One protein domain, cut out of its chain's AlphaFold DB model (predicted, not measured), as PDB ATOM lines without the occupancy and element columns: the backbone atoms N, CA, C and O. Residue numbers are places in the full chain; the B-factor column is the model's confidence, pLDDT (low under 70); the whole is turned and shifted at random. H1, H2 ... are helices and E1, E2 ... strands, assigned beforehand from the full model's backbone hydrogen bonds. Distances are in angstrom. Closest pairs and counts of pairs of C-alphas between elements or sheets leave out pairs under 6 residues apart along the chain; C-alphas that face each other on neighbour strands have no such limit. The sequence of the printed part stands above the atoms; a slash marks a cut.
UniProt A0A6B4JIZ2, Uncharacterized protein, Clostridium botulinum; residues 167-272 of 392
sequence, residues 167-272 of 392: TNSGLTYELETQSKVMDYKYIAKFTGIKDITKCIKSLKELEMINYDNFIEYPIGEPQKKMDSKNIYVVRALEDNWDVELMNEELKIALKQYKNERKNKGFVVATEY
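AT A GLANCE: This is residues 167 to 272 of the 392 residues of an uncharacterized protein of Clostridium botulinum (UniProt A0A6B4JIZ2). A long helix, H3, covers one face of a small three-stranded sheet, E1 E4 E2, and reaches on to a second, two-stranded sheet, E3 E5. E2 runs on into E3 and the chain folds back into E4, making a long ribbon beneath H3, while H1 and H2 form a corner whose H2 arm only grazes the first sheet. The printed part has 106 residues with three named helices and five named strands, in the order E1 H1 H2 E2 E3 E4 H3 E5; both sheets are antiparallel. The class is mixed, helices and strands, and the whole is compact, with a radius of gyration of the C-alphas of 14.6 A and spans of 47 by 35 by 30 A.

HOW THE PARTS SIT: Begin with E1, residues 180 to 182, an edge strand antiparallel to E4, residues 230 to 234; look for N 182 and O 230, 2.9 A apart. After E1 come H1, residues 184 to 191, and H2, residues 196 to 205; they touch, about perpendicular at 84 degrees, closest at the C-alphas of Ala 188 and Ile 196, 6.0 A. H1 is not on the sheet. The other edge strand is E2, residues 209 to 212, antiparallel to E4, with N 210 and O 233 3.0 A apart. E1, H1, H2 and E2 make a split strand-helix-strand unit, two strands running the same way with E4 between them, and its crossover is right-handed. E2 runs on into E3, residues 215 to 218, at 42 degrees; residues 215 to 216 pair with residues 226 to 227, antiparallel. H3, residues 243 to 263, is on the first sheet at a height of 8.7 A, over E4 and E2, making two layers, helix on one face of a sheet. On the local plane it stands at 29 degrees to E4, only just along the strands; the closest C-alphas are those of Val 233 and Leu 250, 6.1 A. E5, residues 266 to 269, is antiparallel to E3, with N 267 and O 217 2.8 A apart. The closest C-alphas of H3 and E5 are those of Lys 258 and Val 268, 5.8 A. In H1, H2 and H3 every O i to N i+4 pair is within hydrogen-bond range.

IN THESE COORDINATES: Find C-alpha 180 at (168.737, 165.834, 148.456), where E1 begins. H1 spans 10.4 A and H2 14.1 A; E4, the longest strand, spans 13.0 A. Find C-alpha 243 at (159.524, 175.456, 159.325); from there H3 runs 30.6 A. E5 ends at C-alpha 269, (182.653, 167.263, 161.102).

THE WHOLE: The C-alphas farthest apart are those of Gly 220 and Asp 239, 47.9 A. The printed part has no cut; the link from E3 to E4, 11 residues, is long. Residues 167 to 179 hold no named element. Mean pLDDT of the printed part is 78.2, and residues 167 to 177, 236 to 242 and 270 to 272 are under 70.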
ATOM      1  N   THR A 167     164.419 157.075 141.162       42.34
ATOM      2  CA  THR A 167     165.587 157.670 140.486       42.34
ATOM      3  C   THR A 167     166.196 158.846 141.259       42.34
ATOM      4  O   THR A 167     167.393 159.136 141.170       42.34
ATOM      5  N   ASN A 168     165.366 159.483 142.088       46.72
ATOM      6  CA  ASN A 168     165.736 160.428 143.136       46.72
ATOM      7  C   ASN A 168     165.502 159.822 144.524       46.72
ATOM      8  O   ASN A 168     164.933 160.474 145.400       46.72
ATOM      9  N   SER A 169     165.927 158.576 144.737       44.12
ATOM     10  CA  SER A 169     166.018 158.038 146.092       44.12
ATOM     11  C   SER A 169     166.835 159.017 146.943       44.12
ATOM     12  O   SER A 169     167.928 159.457 146.570       44.12
ATOM     13  N   GLY A 170     166.231 159.457 148.050       49.03
ATOM     14  CA  GLY A 170     166.931 160.208 149.086       49.03
ATOM     15  C   GLY A 170     168.065 159.368 149.675       49.03
ATOM     16  O   GLY A 170     168.338 158.253 149.229       49.03
ATOM     17  N   LEU A 171     168.732 159.888 150.702       49.22
ATOM     18  CA  LEU A 171     169.786 159.145 151.392       49.22
ATOM     19  C   LEU A 171     169.233 157.803 151.898       49.22
ATOM     20  O   LEU A 171     168.278 157.757 152.673       49.22
ATOM     21  N   THR A 172     169.807 156.702 151.419       44.50
ATOM     22  CA  THR A 172     169.340 155.342 151.694       44.50
ATOM     23  C   THR A 172     169.722 154.933 153.112       44.50
ATOM     24  O   THR A 172     170.790 154.370 153.329       44.50
ATOM     25  N   TYR A 173     168.856 155.224 154.090       33.06
ATOM     26  CA  TYR A 173     168.830 154.513 155.373       33.06
ATOM     27  C   TYR A 173     167.537 154.776 156.165       33.06
ATOM     28  O   TYR A 173     167.291 155.912 156.557       33.06
ATOM     29  N   GLU A 174     166.763 153.718 156.434       34.44
ATOM     30  CA  GLU A 174     165.731 153.531 157.485       34.44
ATOM     31  C   GLU A 174     164.569 154.539 157.647       34.44
ATOM     32  O   GLU A 174     163.574 154.188 158.273       34.44
ATOM     33  N   LEU A 175     164.622 155.745 157.077       42.97
ATOM     34  CA  LEU A 175     163.565 156.757 157.166       42.97
ATOM     35  C   LEU A 175     163.421 157.493 155.834       42.97
ATOM     36  O   LEU A 175     164.408 157.943 155.243       42.97
ATOM     37  N   GLU A 176     162.184 157.626 155.360       54.81
ATOM     38  CA  GLU A 176     161.870 158.305 154.110       54.81
ATOM     39  C   GLU A 176     161.993 159.831 154.239       54.81
ATOM     40  O   GLU A 176     160.990 160.529 154.254       54.81
ATOM     41  N   THR A 177     163.214 160.368 154.277       61.75
ATOM     42  CA  THR A 177     163.395 161.829 154.281       61.75
ATOM     43  C   THR A 177     163.139 162.436 152.906       61.75
ATOM     44  O   THR A 177     163.508 161.855 151.876       61.75
ATOM     45  N   GLN A 178     162.540 163.627 152.879       74.12
ATOM     46  CA  GLN A 178     162.460 164.468 151.683       74.12
ATOM     47  C   GLN A 178     163.662 165.407 151.659       74.12
ATOM     48  O   GLN A 178     163.596 166.576 152.041       74.12
ATOM     49  N   SER A 179     164.802 164.873 151.229       78.88
ATOM     50  CA  SER A 179     166.058 165.612 151.172       78.88
ATOM     51  C   SER A 179     166.898 165.218 149.964       78.88
ATOM     52  O   SER A 179     166.790 164.108 149.434       78.88
ATOM     53  N   LYS A 180     167.780 166.122 149.530       83.50
ATOM     54  CA  LYS A 180     168.737 165.834 148.456       83.50
ATOM     55  C   LYS A 180     170.106 166.426 148.742       83.50
ATOM     56  O   LYS A 180     170.236 167.580 149.145       83.50
ATOM     57  N   VAL A 181     171.143 165.642 148.457       83.50
ATOM     58  CA  VAL A 181     172.540 166.068 148.557       83.50
ATOM     59  C   VAL A 181     173.045 166.564 147.206       83.50
ATOM     60  O   VAL A 181     173.150 165.793 146.252       83.50
ATOM     61  N   MET A 182     173.389 167.849 147.118       84.56
ATOM     62  CA  MET A 182     173.880 168.494 145.895       84.56
ATOM     63  C   MET A 182     174.915 169.572 146.228       84.56
ATOM     64  O   MET A 182     174.913 170.151 147.312       84.56
ATOM     65  N   ASP A 183     175.802 169.886 145.289       83.19
ATOM     66  CA  ASP A 183     176.664 171.065 145.395       83.19
ATOM     67  C   ASP A 183     176.131 172.222 144.533       83.19
ATOM     68  O   ASP A 183     175.239 172.065 143.696       83.19
ATOM     69  N   TYR A 184     176.669 173.421 144.754       88.44
ATOM     70  CA  TYR A 184     176.289 174.608 143.986       88.44
ATOM     71  C   TYR A 184     176.642 174.505 142.500       88.44
ATOM     72  O   TYR A 184     175.935 175.084 141.677       88.44
ATOM     73  N   LYS A 185     177.708 173.779 142.141       84.94
ATOM     74  CA  LYS A 185     178.122 173.621 140.739       84.94
ATOM     75  C   LYS A 185     177.102 172.793 139.971       84.94
ATOM     76  O   LYS A 185     176.784 173.136 138.839       84.94
ATOM     77  N   TYR A 186     176.569 171.754 140.601       83.06
ATOM     78  CA  TYR A 186     175.509 170.918 140.073       83.06
ATOM     79  C   TYR A 186     174.271 171.772 139.789       83.06
ATOM     80  O   TYR A 186     173.854 171.861 138.642       83.06
ATOM     81  N   ILE A 187     173.759 172.510 140.779       86.62
ATOM     82  CA  ILE A 187     172.575 173.359 140.569       86.62
ATOM     83  C   ILE A 187     172.831 174.406 139.472       86.62
ATOM     84  O   ILE A 187     172.008 174.573 138.574       86.62
ATOM     85  N   ALA A 188     173.983 175.082 139.491       87.81
ATOM     86  CA  ALA A 188     174.332 176.080 138.479       87.81
ATOM     87  C   ALA A 188     174.438 175.488 137.064       87.81
ATOM     88  O   ALA A 188     174.024 176.145 136.112       87.81
ATOM     89  N   LYS A 189     174.945 174.254 136.921       83.44
ATOM     90  CA  LYS A 189     175.043 173.549 135.634       83.44
ATOM     91  C   LYS A 189     173.665 173.347 135.003       83.44
ATOM     92  O   LYS A 189     173.492 173.696 133.844       83.44
ATOM     93  N   PHE A 190     172.704 172.814 135.759       82.38
ATOM     94  CA  PHE A 190     171.377 172.466 135.228       82.38
ATOM     95  C   PHE A 190     170.434 173.669 135.121       82.38
ATOM     96  O   PHE A 190     169.552 173.693 134.274       82.38
ATOM     97  N   THR A 191     170.627 174.693 135.952       85.19
ATOM     98  CA  THR A 191     169.768 175.888 135.934       85.19
ATOM     99  C   THR A 191     170.344 177.043 135.116       85.19
ATOM    100  O   THR A 191     169.616 177.979 134.798       85.19
ATOM    101  N   GLY A 192     171.648 177.058 134.821       84.25
ATOM    102  CA  GLY A 192     172.329 178.196 134.191       84.25
ATOM    103  C   GLY A 192     172.439 179.447 135.081       84.25
ATOM    104  O   GLY A 192     172.747 180.536 134.590       84.25
ATOM    105  N   ILE A 193     172.170 179.338 136.387       89.00
ATOM    106  CA  ILE A 193     172.229 180.471 137.322       89.00
ATOM    107  C   ILE A 193     173.691 180.829 137.619       89.00
ATOM    108  O   ILE A 193     174.427 180.049 138.218       89.00
ATOM    109  N   LYS A 194     174.095 182.050 137.243       87.88
ATOM    110  CA  LYS A 194     175.475 182.540 137.422       87.88
ATOM    111  C   LYS A 194     175.864 182.725 138.891       87.88
ATOM    112  O   LYS A 194     176.932 182.280 139.297       87.88
ATOM    113  N   ASP A 195     175.009 183.374 139.685       90.38
ATOM    114  CA  ASP A 195     175.235 183.592 141.120       90.38
ATOM    115  C   ASP A 195     174.318 182.698 141.958       90.38
ATOM    116  O   ASP A 195     173.358 183.133 142.602       90.38
ATOM    117  N   ILE A 196     174.618 181.401 141.920       91.81
ATOM    118  CA  ILE A 196     173.872 180.402 142.684       91.81
ATOM    119  C   ILE A 196     173.988 180.635 144.196       91.81
ATOM    120  O   ILE A 196     173.053 180.353 144.936       91.81
ATOM    121  N   THR A 197     175.089 181.222 144.677       90.44
ATOM    122  CA  THR A 197     175.266 181.494 146.111       90.44
ATOM    123  C   THR A 197     174.262 182.534 146.599       90.44
ATOM    124  O   THR A 197     173.650 182.341 147.651       90.44
ATOM    125  N   LYS A 198     174.071 183.628 145.848       93.31
ATOM    126  CA  LYS A 198     173.052 184.636 146.160       93.31
ATOM    127  C   LYS A 198     171.649 184.034 146.113       93.31
ATOM    128  O   LYS A 198     170.902 184.211 147.068       93.31
ATOM    129  N   CYS A 199     171.334 183.264 145.068       94.50
ATOM    130  CA  CYS A 199     170.041 182.589 144.925       94.50
ATOM    131  C   CYS A 199     169.721 181.685 146.130       94.50
ATOM    132  O   CYS A 199     168.668 181.818 146.741       94.50
ATOM    133  N   ILE A 200     170.643 180.805 146.529       93.88
ATOM    134  CA  ILE A 200     170.421 179.878 147.650       93.88
ATOM    135  C   ILE A 200     170.246 180.620 148.981       93.88
ATOM    136  O   ILE A 200     169.372 180.268 149.771       93.88
ATOM    137  N   LYS A 201     171.041 181.669 149.233       92.94
ATOM    138  CA  LYS A 201     170.882 182.507 150.435       92.94
ATOM    139  C   LYS A 201     169.515 183.176 150.472       92.94
ATOM    140  O   LYS A 201     168.844 183.119 151.493       92.94
ATOM    141  N   SER A 202     169.099 183.752 149.351       94.62
ATOM    142  CA  SER A 202     167.790 184.375 149.197       94.62
ATOM    143  C   SER A 202     166.639 183.405 149.461       94.62
ATOM    144  O   SER A 202     165.730 183.740 150.212       94.62
ATOM    145  N   LEU A 203     166.692 182.192 148.910       95.06
ATOM    146  CA  LEU A 203     165.660 181.177 149.143       95.06
ATOM    147  C   LEU A 203     165.621 180.696 150.601       95.06
ATOM    148  O   LEU A 203     164.539 180.434 151.124       95.06
ATOM    149  N   LYS A 204     166.780 180.622 151.269       93.31
ATOM    150  CA  LYS A 204     166.867 180.312 152.704       93.31
ATOM    151  C   LYS A 204     166.311 181.440 153.577       93.31
ATOM    152  O   LYS A 204     165.596 181.167 154.531       93.31
ATOM    153  N   GLU A 205     166.599 182.700 153.245       92.94
ATOM    154  CA  GLU A 205     166.028 183.874 153.930       92.94
ATOM    155  C   GLU A 205     164.502 183.952 153.805       92.94
ATOM    156  O   GLU A 205     163.845 184.498 154.685       92.94
ATOM    157  N   LEU A 206     163.949 183.432 152.708       91.31
ATOM    158  CA  LEU A 206     162.508 183.334 152.482       91.31
ATOM    159  C   LEU A 206     161.878 182.090 153.116       91.31
ATOM    160  O   LEU A 206     160.684 181.873 152.936       91.31
ATOM    161  N   GLU A 207     162.669 181.269 153.813       91.00
ATOM    162  CA  GLU A 207     162.241 179.998 154.409       91.00
ATOM    163  C   GLU A 207     161.600 179.035 153.396       91.00
ATOM    164  O   GLU A 207     160.824 178.160 153.767       91.00
ATOM    165  N   MET A 208     161.910 179.185 152.105       91.00
ATOM    166  CA  MET A 208     161.409 178.293 151.054       91.00
ATOM    167  C   MET A 208     162.238 177.009 150.981       91.00
ATOM    168  O   MET A 208     161.738 175.948 150.614       91.00
ATOM    169  N   ILE A 209     163.516 177.109 151.349       92.44
ATOM    170  CA  ILE A 209     164.431 175.980 151.500       92.44
ATOM    171  C   ILE A 209     165.172 176.104 152.825       92.44
ATOM    172  O   ILE A 209     165.400 177.208 153.325       92.44
ATOM    173  N   ASN A 210     165.674 174.983 153.324       91.12
ATOM    174  CA  ASN A 210     166.779 174.990 154.269       91.12
ATOM    175  C   ASN A 210     167.892 174.094 153.741       91.12
ATOM    176  O   ASN A 210     167.676 173.176 152.950       91.12
ATOM    177  N   TYR A 211     169.112 174.411 154.142       90.25
ATOM    178  CA  TYR A 211     170.258 173.585 153.830       90.25
ATOM    179  C   TYR A 211     171.326 173.733 154.895       90.25
ATOM    180  O   TYR A 211     171.472 174.797 155.517       90.25
ATOM    181  N   ASP A 212     172.097 172.667 155.039       86.00
ATOM    182  CA  ASP A 212     173.294 172.632 155.860       86.00
ATOM    183  C   ASP A 212     174.380 171.825 155.145       86.00
ATOM    184  O   ASP A 212     174.121 171.099 154.176       86.00
ATOM    185  N   ASN A 213     175.614 171.999 155.586       77.94
ATOM    186  CA  ASN A 213     176.763 171.306 155.043       77.94
ATOM    187  C   ASN A 213     177.789 170.997 156.126       77.94
ATOM    188  O   ASN A 213     177.676 171.395 157.285       77.94
ATOM    189  N   PHE A 214     178.793 170.220 155.747       78.38
ATOM    190  CA  PHE A 214     179.839 169.785 156.645       78.38
ATOM    191  C   PHE A 214     181.205 169.980 156.018       78.38
ATOM    192  O   PHE A 214     181.358 170.235 154.825       78.38
ATOM    193  N   ILE A 215     182.216 169.802 156.854       81.19
ATOM    194  CA  ILE A 215     183.563 169.515 156.392       81.19
ATOM    195  C   ILE A 215     183.757 168.012 156.528       81.19
ATOM    196  O   ILE A 215     183.386 167.419 157.543       81.19
ATOM    197  N   GLU A 216     184.377 167.397 155.535       85.12
ATOM    198  CA  GLU A 216     184.766 165.995 155.594       85.12
ATOM    199  C   GLU A 216     186.264 165.814 155.354       85.12
ATOM    200  O   GLU A 216     186.927 166.665 154.758       85.12
ATOM    201  N   TYR A 217     186.817 164.724 155.878       85.44
ATOM    202  CA  TYR A 217     188.204 164.320 155.652       85.44
ATOM    203  C   TYR A 217     188.335 162.792 155.721       85.44
ATOM    204  O   TYR A 217     187.543 162.157 156.421       85.44
ATOM    205  N   PRO A 218     189.309 162.174 155.031       86.38
ATOM    206  CA  PRO A 218     189.537 160.732 155.125       86.38
ATOM    207  C   PRO A 218     189.912 160.307 156.550       86.38
ATOM    208  O   PRO A 218     190.627 161.026 157.253       86.38
ATOM    209  N   ILE A 219     189.455 159.134 156.993       82.38
ATOM    210  CA  ILE A 219     189.838 158.578 158.300       82.38
ATOM    211  C   ILE A 219     191.370 158.485 158.387       82.38
ATOM    212  O   ILE A 219     192.024 157.965 157.491       82.38
ATOM    213  N   GLY A 220     191.940 159.016 159.471       77.25
ATOM    214  CA  GLY A 220     193.392 159.076 159.677       77.25
ATOM    215  C   GLY A 220     194.088 160.290 159.048       77.25
ATOM    216  O   GLY A 220     195.244 160.545 159.369       77.25
ATOM    217  N   GLU A 221     193.393 161.097 158.236       82.38
ATOM    218  CA  GLU A 221     193.972 162.263 157.548       82.38
ATOM    219  C   GLU A 221     193.217 163.584 157.832       82.38
ATOM    220  O   GLU A 221     192.737 164.252 156.909       82.38
ATOM    221  N   PRO A 222     193.130 164.036 159.100       79.69
ATOM    222  CA  PRO A 222     192.406 165.256 159.492       79.69
ATOM    223  C   PRO A 222     192.931 166.554 158.862       79.69
ATOM    224  O   PRO A 222     192.279 167.595 158.941       79.69
ATOM    225  N   GLN A 223     194.112 166.529 158.255       76.75
ATOM    226  CA  GLN A 223     194.692 167.634 157.501       76.75
ATOM    227  C   GLN A 223     194.071 167.802 156.103       76.75
ATOM    228  O   GLN A 223     194.058 168.921 155.594       76.75
ATOM    229  N   LYS A 224     193.512 166.743 155.495       81.50
ATOM    230  CA  LYS A 224     192.922 166.775 154.141       81.50
ATOM    231  C   LYS A 224     191.427 167.107 154.170       81.50
ATOM    232  O   LYS A 224     190.593 166.375 153.646       81.50
ATOM    233  N   LYS A 225     191.089 168.217 154.821       78.56
ATOM    234  CA  LYS A 225     189.709 168.706 154.923       78.56
ATOM    235  C   LYS A 225     189.202 169.228 153.590       78.56
ATOM    236  O   LYS A 225     189.905 169.968 152.907       78.56
ATOM    237  N   MET A 226     187.954 168.909 153.287       79.25
ATOM    238  CA  MET A 226     187.228 169.412 152.130       79.25
ATOM    239  C   MET A 226     185.788 169.748 152.502       79.25
ATOM    240  O   MET A 226     185.237 169.196 153.456       79.25
ATOM    241  N   ASP A 227     185.196 170.675 151.755       77.69
ATOM    242  CA  ASP A 227     183.780 170.999 151.890       77.69
ATOM    243  C   ASP A 227     182.952 169.803 151.400       77.69
ATOM    244  O   ASP A 227     183.170 169.298 150.295       77.69
ATOM    245  N   SER A 228     182.001 169.347 152.215       80.62
ATOM    246  CA  SER A 228     181.032 168.346 151.784       80.62
ATOM    247  C   SER A 228     180.007 168.973 150.844       80.62
ATOM    248  O   SER A 228     179.835 170.193 150.772       80.62
ATOM    249  N   LYS A 229     179.244 168.119 150.158       83.56
ATOM    250  CA  LYS A 229     178.033 168.570 149.466       83.56
ATOM    251  C   LYS A 229     177.030 169.128 150.482       83.56
ATOM    252  O   LYS A 229     177.042 168.739 151.653       83.56
ATOM    253  N   ASN A 230     176.168 170.028 150.017       86.69
ATOM    254  CA  ASN A 230     175.089 170.575 150.829       86.69
ATOM    255  C   ASN A 230     173.911 169.598 150.823       86.69
ATOM    256  O   ASN A 230     173.637 168.956 149.806       86.69
ATOM    257  N   ILE A 231     173.197 169.525 151.939       87.69
ATOM    258  CA  ILE A 231     171.942 168.787 152.047       87.69
ATOM    259  C   ILE A 231     170.810 169.796 152.027       87.69
ATOM    260  O   ILE A 231     170.774 170.676 152.881       87.69
ATOM    261  N   TYR A 232     169.914 169.672 151.054       89.25
ATOM    262  CA  TYR A 232     168.756 170.541 150.896       89.25
ATOM    263  C   TYR A 232     167.487 169.834 151.331       89.25
ATOM    264  O   TYR A 232     167.296 168.648 151.055       89.25
ATOM    265  N   VAL A 233     166.613 170.623 151.934       88.50
ATOM    266  CA  VAL A 233     165.214 170.316 152.207       88.50
ATOM    267  C   VAL A 233     164.375 171.490 151.729       88.50
ATOM    268  O   VAL A 233     164.854 172.629 151.651       88.50
ATOM    269  N   VAL A 234     163.126 171.216 151.385       87.44
ATOM    270  CA  VAL A 234     162.200 172.222 150.870       87.44
ATOM    271  C   VAL A 234     161.046 172.331 151.839       87.44
ATOM    272  O   VAL A 234     160.590 171.338 152.402       87.44
ATOM    273  N   ARG A 235     160.587 173.559 152.050       81.12
ATOM    274  CA  ARG A 235     159.336 173.789 152.748       81.12
ATOM    275  C   ARG A 235     158.218 173.359 151.805       81.12
ATOM    276  O   ARG A 235     158.021 174.013 150.780       81.12
ATOM    277  N   ALA A 236     157.510 172.270 152.113       66.88
ATOM    278  CA  ALA A 236     156.209 172.078 151.484       66.88
ATOM    279  C   ALA A 236     155.306 173.214 151.977       66.88
ATOM    280  O   ALA A 236     155.558 173.795 153.032       66.88
ATOM    281  N   LEU A 237     154.303 173.605 151.209       62.44
ATOM    282  CA  LEU A 237     153.344 174.588 151.693       62.44
ATOM    283  C   LEU A 237     151.916 174.047 151.669       62.44
ATOM    284  O   LEU A 237     151.069 174.668 152.310       62.44
ATOM    285  N   GLU A 238     151.639 172.918 151.015       54.97
ATOM    286  CA  GLU A 238     150.329 172.259 151.023       54.97
ATOM    287  C   GLU A 238     149.825 172.021 152.466       54.97
ATOM    288  O   GLU A 238     150.473 171.364 153.277       54.97
ATOM    289  N   ASP A 239     148.683 172.646 152.772       47.03
ATOM    290  CA  ASP A 239     147.753 172.497 153.904       47.03
ATOM    291  C   ASP A 239     148.232 172.371 155.369       47.03
ATOM    292  O   ASP A 239     147.357 172.325 156.226       47.03
ATOM    293  N   ASN A 240     149.532 172.379 155.697       51.81
ATOM    294  CA  ASN A 240     150.119 172.733 157.016       51.81
ATOM    295  C   ASN A 240     151.582 172.270 157.114       51.81
ATOM    296  O   ASN A 240     151.930 171.423 157.937       51.81
ATOM    297  N   TRP A 241     152.470 172.815 156.285       54.06
ATOM    298  CA  TRP A 241     153.888 172.480 156.403       54.06
ATOM    299  C   TRP A 241     154.710 173.618 157.023       54.06
ATOM    300  O   TRP A 241     154.789 174.754 156.534       54.06
ATOM    301  N   ASP A 242     155.291 173.257 158.164       69.50
ATOM    302  CA  ASP A 242     155.937 174.108 159.151       69.50
ATOM    303  C   ASP A 242     157.458 174.164 158.919       69.50
ATOM    304  O   ASP A 242     158.089 173.202 158.468       69.50
ATOM    305  N   VAL A 243     158.066 175.300 159.248       76.50
ATOM    306  CA  VAL A 243     159.524 175.456 159.325       76.50
ATOM    307  C   VAL A 243     160.119 174.417 160.283       76.50
ATOM    308  O   VAL A 243     161.229 173.937 160.043       76.50
ATOM    309  N   GLU A 244     159.379 174.026 161.324       80.50
ATOM    310  CA  GLU A 244     159.769 172.960 162.253       80.50
ATOM    311  C   GLU A 244     160.017 171.626 161.540       80.50
ATOM    312  O   GLU A 244     161.115 171.076 161.646       80.50
ATOM    313  N   LEU A 245     159.070 171.158 160.723       76.88
ATOM    314  CA  LEU A 245     159.193 169.884 160.012       76.88
ATOM    315  C   LEU A 245     160.334 169.903 158.986       76.88
ATOM    316  O   LEU A 245     161.105 168.952 158.885       76.88
ATOM    317  N   MET A 246     160.518 171.022 158.276       84.06
ATOM    318  CA  MET A 246     161.677 171.204 157.393       84.06
ATOM    319  C   MET A 246     163.006 171.064 158.164       84.06
ATOM    320  O   MET A 246     163.965 170.475 157.663       84.06
ATOM    321  N   ASN A 247     163.083 171.585 159.391       85.06
ATOM    322  CA  ASN A 247     164.276 171.459 160.230       85.06
ATOM    323  C   ASN A 247     164.481 170.028 160.749       85.06
ATOM    324  O   ASN A 247     165.626 169.576 160.851       85.06
ATOM    325  N   GLU A 248     163.403 169.307 161.059       82.69
ATOM    326  CA  GLU A 248     163.452 167.891 161.433       82.69
ATOM    327  C   GLU A 248     163.946 167.016 160.277       82.69
ATOM    328  O   GLU A 248     164.895 166.249 160.458       82.69
ATOM    329  N   GLU A 249     163.397 167.202 159.075       82.88
ATOM    330  CA  GLU A 249     163.841 166.542 157.842       82.88
ATOM    331  C   GLU A 249     165.332 166.774 157.593       82.88
ATOM    332  O   GLU A 249     166.098 165.831 157.367       82.88
ATOM    333  N   LEU A 250     165.785 168.026 157.726       86.81
ATOM    334  CA  LEU A 250     167.198 168.358 157.580       86.81
ATOM    335  C   LEU A 250     168.037 167.614 158.620       86.81
ATOM    336  O   LEU A 250     169.050 167.011 158.278       86.81
ATOM    337  N   LYS A 251     167.615 167.591 159.886       85.44
ATOM    338  CA  LYS A 251     168.329 166.884 160.959       85.44
ATOM    339  C   LYS A 251     168.459 165.384 160.677       85.44
ATOM    340  O   LYS A 251     169.538 164.822 160.902       85.44
ATOM    341  N   ILE A 252     167.401 164.737 160.185       82.69
ATOM    342  CA  ILE A 252     167.419 163.308 159.842       82.69
ATOM    343  C   ILE A 252     168.329 163.069 158.631       82.69
ATOM    344  O   ILE A 252     169.222 162.221 158.699       82.69
ATOM    345  N   ALA A 253     168.196 163.871 157.573       82.62
ATOM    346  CA  ALA A 253     169.021 163.780 156.370       82.62
ATOM    347  C   ALA A 253     170.518 163.980 156.668       82.62
ATOM    348  O   ALA A 253     171.376 163.230 156.202       82.62
ATOM    349  N   LEU A 254     170.850 164.943 157.529       84.88
ATOM    350  CA  LEU A 254     172.210 165.177 158.014       84.88
ATOM    351  C   LEU A 254     172.779 163.955 158.750       84.88
ATOM    352  O   LEU A 254     173.956 163.630 158.579       84.88
ATOM    353  N   LYS A 255     171.969 163.261 159.559       83.44
ATOM    354  CA  LYS A 255     172.377 162.020 160.239       83.44
ATOM    355  C   LYS A 255     172.630 160.895 159.231       83.44
ATOM    356  O   LYS A 255     173.662 160.231 159.325       83.44
ATOM    357  N   GLN A 256     171.734 160.717 158.260       82.06
ATOM    358  CA  GLN A 256     171.871 159.714 157.197       82.06
ATOM    359  C   GLN A 256     173.149 159.944 156.381       82.06
ATOM    360  O   GLN A 256     173.963 159.034 156.227       82.06
ATOM    361  N   TYR A 257     173.394 161.184 155.953       83.44
ATOM    362  CA  TYR A 257     174.576 161.526 155.169       83.44
ATOM    363  C   TYR A 257     175.874 161.287 155.940       83.44
ATOM    364  O   TYR A 257     176.812 160.698 155.406       83.44
ATOM    365  N   LYS A 258     175.931 161.676 157.222       84.12
ATOM    366  CA  LYS A 258     177.095 161.398 158.080       84.12
ATOM    367  C   LYS A 258     177.426 159.910 158.130       84.12
ATOM    368  O   LYS A 258     178.597 159.549 158.020       84.12
ATOM    369  N   ASN A 259     176.411 159.062 158.276       83.81
ATOM    370  CA  ASN A 259     176.588 157.614 158.311       83.81
ATOM    371  C   ASN A 259     177.085 157.074 156.963       83.81
ATOM    372  O   ASN A 259     178.052 156.315 156.933       83.81
ATOM    373  N   GLU A 260     176.498 157.517 155.850       82.94
ATOM    374  CA  GLU A 260     176.920 157.097 154.510       82.94
ATOM    375  C   GLU A 260     178.384 157.475 154.224       82.94
ATOM    376  O   GLU A 260     179.170 156.662 153.733       82.94
ATOM    377  N   ARG A 261     178.789 158.700 154.580       85.31
ATOM    378  CA  ARG A 261     180.178 159.160 154.427       85.31
ATOM    379  C   ARG A 261     181.137 158.394 155.337       85.31
ATOM    380  O   ARG A 261     182.220 158.025 154.883       85.31
ATOM    381  N   LYS A 262     180.725 158.074 156.568       85.31
ATOM    382  CA  LYS A 262     181.503 157.228 157.485       85.31
ATOM    383  C   LYS A 262     181.768 155.843 156.905       85.31
ATOM    384  O   LYS A 262     182.911 155.393 156.926       85.31
ATOM    385  N   ASN A 263     180.756 155.216 156.311       84.31
ATOM    386  CA  ASN A 263     180.898 153.913 155.653       84.31
ATOM    387  C   ASN A 263     181.832 153.969 154.432       84.31
ATOM    388  O   ASN A 263     182.481 152.981 154.109       84.31
ATOM    389  N   LYS A 264     181.959 155.138 153.793       84.06
ATOM    390  CA  LYS A 264     182.895 155.400 152.684       84.06
ATOM    391  C   LYS A 264     184.306 155.806 153.145       84.06
ATOM    392  O   LYS A 264     185.105 156.236 152.319       84.06
ATOM    393  N   GLY A 265     184.620 155.698 154.438       86.12
ATOM    394  CA  GLY A 265     185.954 155.990 154.973       86.12
ATOM    395  C   GLY A 265     186.222 157.467 155.278       86.12
ATOM    396  O   GLY A 265     187.381 157.868 155.389       86.12
ATOM    397  N   PHE A 266     185.176 158.286 155.424       87.38
ATOM    398  CA  PHE A 266     185.297 159.709 155.756       87.38
ATOM    399  C   PHE A 266     184.834 160.006 157.184       87.38
ATOM    400  O   PHE A 266     183.897 159.408 157.702       87.38
ATOM    401  N   VAL A 267     185.446 160.998 157.817       81.94
ATOM    402  CA  VAL A 267     184.930 161.622 159.034       81.94
ATOM    403  C   VAL A 267     184.222 162.910 158.646       81.94
ATOM    404  O   VAL A 267     184.818 163.785 158.022       81.94
ATOM    405  N   VAL A 268     182.956 163.032 159.044       79.94
ATOM    406  CA  VAL A 268     182.151 164.237 158.832       79.94
ATOM    407  C   VAL A 268     182.140 165.068 160.109       79.94
ATOM    408  O   VAL A 268     181.667 164.618 161.155       79.94
ATOM    409  N   ALA A 269     182.638 166.294 160.020       71.44
ATOM    410  CA  ALA A 269     182.653 167.263 161.102       71.44
ATOM    411  C   ALA A 269     181.708 168.426 160.774       71.44
ATOM    412  O   ALA A 269     181.728 168.973 159.671       71.44
ATOM    413  N   THR A 270     180.895 168.842 161.749       61.59
ATOM    414  CA  THR A 270     180.263 170.167 161.695       61.59
ATOM    415  C   THR A 270     181.343 171.234 161.621       61.59
ATOM    416  O   THR A 270     182.449 171.012 162.128       61.59
ATOM    417  N   GLU A 271     181.038 172.359 160.957       56.59
ATOM    418  CA  GLU A 271     181.956 173.491 160.834       56.59
ATOM    419  C   GLU A 271     182.761 173.659 162.120       56.59
ATOM    420  O   GLU A 271     182.218 173.714 163.231       56.59
ATOM    421  N   TYR A 272     184.087 173.697 161.972       43.31
ATOM    422  CA  TYR A 272     184.963 174.011 163.086       43.31
ATOM    423  C   TYR A 272     184.392 175.248 163.784       43.31
ATOM    424  O   TYR A 272     184.234 176.284 163.138       43.31
TER     425      TYR A 272